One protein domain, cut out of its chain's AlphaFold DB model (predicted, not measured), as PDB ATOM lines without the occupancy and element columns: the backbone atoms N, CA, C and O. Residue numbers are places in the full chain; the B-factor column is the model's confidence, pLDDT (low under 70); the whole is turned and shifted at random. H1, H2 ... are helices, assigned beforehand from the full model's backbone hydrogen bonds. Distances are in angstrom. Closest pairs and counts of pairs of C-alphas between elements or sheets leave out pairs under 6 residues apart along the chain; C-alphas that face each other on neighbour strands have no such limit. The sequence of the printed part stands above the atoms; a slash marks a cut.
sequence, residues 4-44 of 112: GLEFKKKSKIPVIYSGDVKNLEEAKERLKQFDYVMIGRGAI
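What this domain is: This is residues 4 to 44 of the 112 residues of the protein "Dus domain-containing protein" of uncultured archaeon (UniProt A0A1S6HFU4). There is little regular structure here: two extended stretches without named elements run side by side, with the short helix H2 along them and the short helix H1 at one end of a rod. Residues 16 to 17 pair, parallel, with residues 36 to 37. The printed part has 41 residues with two named helices, H1 then H2, and no named strand; the class is all helix, though the helices hold only 15 residues. The whole is compact, with a radius of gyration of the C-alphas of 10.3 A, and spans 31 by 15 by 13 A.

Where its parts are: H1, residues 4 to 10, begins at C-alpha 4 (239.614, 239.207, 244.209) and is 10.1 A long. H2, residues 24 to 31, is 10.3 A long and ends at C-alpha 31 (231.020, 242.855, 235.564).

How they stand to each other: H1 and H2 are apart. In both, every O i to N i+4 pair is within hydrogen-bond range.

The domain as a whole: The C-alphas farthest apart, of Lys 10 and Ile 44, are 32.1 A apart. The link from H1 to H2, 13 residues, is long. The printed part has no cut, and no printed residue is under 70 in pLDDT.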
ATOM      1  N   GLY A   4     240.034 237.959 244.851       92.31
ATOM      2  CA  GLY A   4     239.614 239.207 244.209       92.31
ATOM      3  C   GLY A   4     238.207 239.638 244.626       92.31
ATOM      4  O   GLY A   4     237.955 240.821 244.844       92.31
ATOM      5  N   LEU A   5     237.296 238.679 244.801       94.38
ATOM      6  CA  LEU A   5     235.921 238.955 245.205       94.38
ATOM      7  C   LEU A   5     235.831 239.365 246.681       94.38
ATOM      8  O   LEU A   5     235.057 240.251 247.038       94.38
ATOM      9  N   GLU A   6     236.644 238.749 247.538       96.19
ATOM     10  CA  GLU A   6     236.765 239.144 248.946       96.19
ATOM     11  C   GLU A   6     237.327 240.558 249.084       96.19
ATOM     12  O   GLU A   6     236.794 241.359 249.854       96.19
ATOM     13  N   PHE A   7     238.354 240.890 248.297       95.69
ATOM     14  CA  PHE A   7     238.900 242.240 248.226       95.69
ATOM     15  C   PHE A   7     237.840 243.247 247.761       95.69
ATOM     16  O   PHE A   7     237.633 244.262 248.427       95.69
ATOM     17  N   LYS A   8     237.099 242.946 246.685       95.75
ATOM     18  CA  LYS A   8     236.027 243.819 246.179       95.75
ATOM     19  C   LYS A   8     234.951 244.106 247.231       95.75
ATOM     20  O   LYS A   8     234.530 245.251 247.347       95.75
ATOM     21  N   LYS A   9     234.541 243.113 248.028       96.25
ATOM     22  CA  LYS A   9     233.542 243.302 249.100       96.25
ATOM     23  C   LYS A   9     234.018 244.222 250.232       96.25
ATOM     24  O   LYS A   9     233.189 244.849 250.880       96.25
ATOM     25  N   LYS A  10     235.329 244.282 250.492       97.25
ATOM     26  CA  LYS A  10     235.929 245.113 251.555       97.25
ATOM     27  C   LYS A  10     236.382 246.489 251.058       97.25
ATOM     28  O   LYS A  10     236.552 247.405 251.860       97.25
ATOM     29  N   SER A  11     236.615 246.628 249.754       96.88
ATOM     30  CA  SER A  11     237.114 247.857 249.143       96.88
ATOM     31  C   SER A  11     236.037 248.939 249.079       96.88
ATOM     32  O   SER A  11     234.919 248.695 248.631       96.88
ATOM     33  N   LYS A  12     236.407 250.166 249.460       97.50
ATOM     34  CA  LYS A  12     235.585 251.375 249.273       97.50
ATOM     35  C   LYS A  12     235.863 252.090 247.947       97.50
ATOM     36  O   LYS A  12     235.134 253.007 247.589       97.50
ATOM     37  N   ILE A  13     236.919 251.689 247.240       97.56
ATOM     38  CA  ILE A  13     237.273 252.216 245.919       97.56
ATOM     39  C   ILE A  13     236.874 251.221 244.822       97.56
ATOM     40  O   ILE A  13     236.817 250.013 245.100       97.56
ATOM     41  N   PRO A  14     236.623 251.690 243.586       97.88
ATOM     42  CA  PRO A  14     236.352 250.802 242.464       97.88
ATOM     43  C   PRO A  14     237.485 249.797 242.235       97.88
ATOM     44  O   PRO A  14     238.666 250.136 242.323       97.88
ATOM     45  N   VAL A  15     237.124 248.557 241.921       97.38
ATOM     46  CA  VAL A  15     238.044 247.448 241.672       97.38
ATOM     47  C   VAL A  15     237.885 246.972 240.236       97.38
ATOM     48  O   VAL A  15     236.793 246.611 239.792       97.38
ATOM     49  N   ILE A  16     239.009 246.932 239.523       97.69
ATOM     50  CA  ILE A  16     239.093 246.432 238.153       97.69
ATOM     51  C   ILE A  16     239.550 244.974 238.196       97.69
ATOM     52  O   ILE A  16     240.658 244.674 238.639       97.69
ATOM     53  N   TYR A  17     238.721 244.056 237.707       96.50
ATOM     54  CA  TYR A  17     239.111 242.660 237.557       96.50
ATOM     55  C   TYR A  17     239.991 242.463 236.322       96.50
ATOM     56  O   TYR A  17     239.640 242.897 235.226       96.50
ATOM     57  N   SER A  18     241.098 241.734 236.465       95.50
ATOM     58  CA  SER A  18     241.882 241.253 235.329       95.50
ATOM     59  C   SER A  18     242.304 239.807 235.541       95.50
ATOM     60  O   SER A  18     242.968 239.484 236.520       95.50
ATOM     61  N   GLY A  19     241.914 238.930 234.616       91.81
ATOM     62  CA  GLY A  19     242.247 237.511 234.697       91.81
ATOM     63  C   GLY A  19     241.445 236.672 233.711       91.81
ATOM     64  O   GLY A  19     240.249 236.470 233.905       91.81
ATOM     65  N   ASP A  20     242.119 236.200 232.661       91.69
ATOM     66  CA  ASP A  20     241.634 235.199 231.698       91.69
ATOM     67  C   ASP A  20     240.233 235.429 231.104       91.69
ATOM     68  O   ASP A  20     239.531 234.475 230.792       91.69
ATOM     69  N   VAL A  21     239.856 236.688 230.871       94.50
ATOM     70  CA  VAL A  21     238.646 237.042 230.111       94.50
ATOM     71  C   VAL A  21     238.931 236.928 228.612       94.50
ATOM     72  O   VAL A  21     239.834 237.598 228.099       94.50
ATOM     73  N   LYS A  22     238.185 236.072 227.907       91.44
ATOM     74  CA  LYS A  22     238.434 235.721 226.493       91.44
ATOM     75  C   LYS A  22     237.371 236.223 225.522       91.44
ATOM     76  O   LYS A  22     237.627 236.275 224.322       91.44
ATOM     77  N   ASN A  23     236.182 236.553 226.009       91.69
ATOM     78  CA  ASN A  23     235.048 236.981 225.194       91.69
ATOM     79  C   ASN A  23     234.153 237.954 225.980       91.69
ATOM     80  O   ASN A  23     234.337 238.163 227.182       91.69
ATOM     81  N   LEU A  24     233.193 238.557 225.278       91.50
ATOM     82  CA  LEU A  24     232.276 239.541 225.848       91.50
ATOM     83  C   LEU A  24     231.373 238.943 226.940       91.50
ATOM     84  O   LEU A  24     231.086 239.620 227.921       91.50
ATOM     85  N   GLU A  25     230.952 237.685 226.807       93.25
ATOM     86  CA  GLU A  25     230.084 237.030 227.795       93.25
ATOM     87  C   GLU A  25     230.817 236.783 229.119       93.25
ATOM     88  O   GLU A  25     230.306 237.117 230.186       93.25
ATOM     89  N   GLU A  26     232.065 236.314 229.066       94.44
ATOM     90  CA  GLU A  26     232.929 236.221 230.246       94.44
ATOM     91  C   GLU A  26     233.167 237.596 230.886       94.44
ATOM     92  O   GLU A  26     233.172 237.712 232.110       94.44
ATOM     93  N   ALA A  27     233.336 238.651 230.080       94.75
ATOM     94  CA  ALA A  27     233.475 240.010 230.598       94.75
ATOM     95  C   ALA A  27     232.203 240.460 231.335       94.75
ATOM     96  O   ALA A  27     232.297 240.965 232.453       94.75
ATOM     97  N   LYS A  28     231.017 240.218 230.757       94.75
ATOM     98  CA  LYS A  28     229.718 240.514 231.384       94.75
ATOM     99  C   LYS A  28     229.542 239.772 232.704       94.75
ATOM    100  O   LYS A  28     229.071 240.365 233.668       94.75
ATOM    101  N   GLU A  29     229.953 238.508 232.779       95.31
ATOM    102  CA  GLU A  29     229.882 237.742 234.026       95.31
ATOM    103  C   GLU A  29     230.784 238.342 235.115       95.31
ATOM    104  O   GLU A  29     230.374 238.474 236.266       95.31
ATOM    105  N   ARG A  30     231.991 238.797 234.756       95.56
ATOM    106  CA  ARG A  30     232.882 239.486 235.704       95.56
ATOM    107  C   ARG A  30     232.346 240.853 236.126       95.56
ATOM    108  O   ARG A  30     232.502 241.213 237.288       95.56
ATOM    109  N   LEU A  31     231.659 241.573 235.242       96.19
ATOM    110  CA  LEU A  31     231.020 242.855 235.564       96.19
ATOM    111  C   LEU A  31     229.845 242.726 236.549       96.19
ATOM    112  O   LEU A  31     229.514 243.696 237.218       96.19
ATOM    113  N   LYS A  32     229.245 241.538 236.715       96.56
ATOM    114  CA  LYS A  32     228.272 241.299 237.804       96.56
ATOM    115  C   LYS A  32     228.923 241.297 239.191       96.56
ATOM    116  O   LYS A  32     228.234 241.403 240.200       96.56
ATOM    117  N   GLN A  33     230.238 241.102 239.245       95.69
ATOM    118  CA  GLN A  33     231.009 240.870 240.467       95.69
ATOM    119  C   GLN A  33     231.970 242.016 240.803       95.69
ATOM    120  O   GLN A  33     232.292 242.219 241.971       95.69
ATOM    121  N   PHE A  34     232.442 242.742 239.791       97.38
ATOM    122  CA  PHE A  34     233.452 243.793 239.885       97.38
ATOM    123  C   PHE A  34     232.971 245.051 239.169       97.38
ATOM    124  O   PHE A  34     232.161 244.963 238.253       97.38
ATOM    125  N   ASP A  35     233.499 246.214 239.549       97.88
ATOM    126  CA  ASP A  35     233.060 247.491 238.965       97.88
ATOM    127  C   ASP A  35     233.492 247.621 237.500       97.88
ATOM    128  O   ASP A  35     232.768 248.168 236.673       97.88
ATOM    129  N   TYR A  36     234.675 247.091 237.177       97.56
ATOM    130  CA  TYR A  36     235.243 247.120 235.833       97.56
ATOM    131  C   TYR A  36     235.997 245.831 235.512       97.56
ATOM    132  O   TYR A  36     236.396 245.070 236.396       97.56
ATOM    133  N   VAL A  37     236.258 245.621 234.220       96.75
ATOM    134  CA  VAL A  37     237.035 244.488 233.707       96.75
ATOM    135  C   VAL A  37     238.121 244.989 232.762       96.75
ATOM    136  O   VAL A  37     237.844 245.716 231.811       96.75
ATOM    137  N   MET A  38     239.358 244.552 232.990       96.88
ATOM    138  CA  MET A  38     240.492 244.770 232.098       96.88
ATOM    139  C   MET A  38     240.813 243.490 231.322       96.88
ATOM    140  O   MET A  38     241.212 242.472 231.900       96.88
ATOM    141  N   ILE A  39     240.711 243.569 229.994       95.75
ATOM    142  CA  ILE A  39     240.997 242.465 229.073       95.75
ATOM    143  C   ILE A  39     242.368 242.682 228.427       95.75
ATOM    144  O   ILE A  39     242.540 243.554 227.582       95.75
ATOM    145  N   GLY A  40     243.349 241.867 228.820       94.06
ATOM    146  CA  GLY A  40     244.696 241.887 228.243       94.06
ATOM    147  C   GLY A  40     244.824 240.957 227.034       94.06
ATOM    148  O   GLY A  40     244.391 241.261 225.926       94.06
ATOM    149  N   ARG A  41     245.412 239.771 227.251       93.25
ATOM    150  CA  ARG A  41     245.722 238.785 226.193       93.25
ATOM    151  C   ARG A  41     244.515 238.395 225.328       93.25
ATOM    152  O   ARG A  41     244.704 238.140 224.139       93.25
ATOM    153  N   GLY A  42     243.310 238.376 225.904       92.44
ATOM    154  CA  GLY A  42     242.061 238.069 225.200       92.44
ATOM    155  C   GLY A  42     241.710 239.057 224.082       92.44
ATOM    156  O   GLY A  42     241.081 238.662 223.110       92.44
ATOM    157  N   ALA A  43     242.188 240.303 224.157       93.94
ATOM    158  CA  ALA A  43     241.942 241.326 223.141       93.94
ATOM    159  C   ALA A  43     242.950 241.303 221.975       93.94
ATOM    160  O   ALA A  43     242.711 241.900 220.923       93.94
ATOM    161  N   ILE A  44     244.095 240.625 222.128       92.88
ATOM    162  CA  ILE A  44     245.185 240.654 221.141       92.88
ATOM    163  C   ILE A  44     244.785 239.884 219.877       92.88
ATOM    164  O   ILE A  44     244.791 238.645 219.863       92.88
TER     165      ILE A  44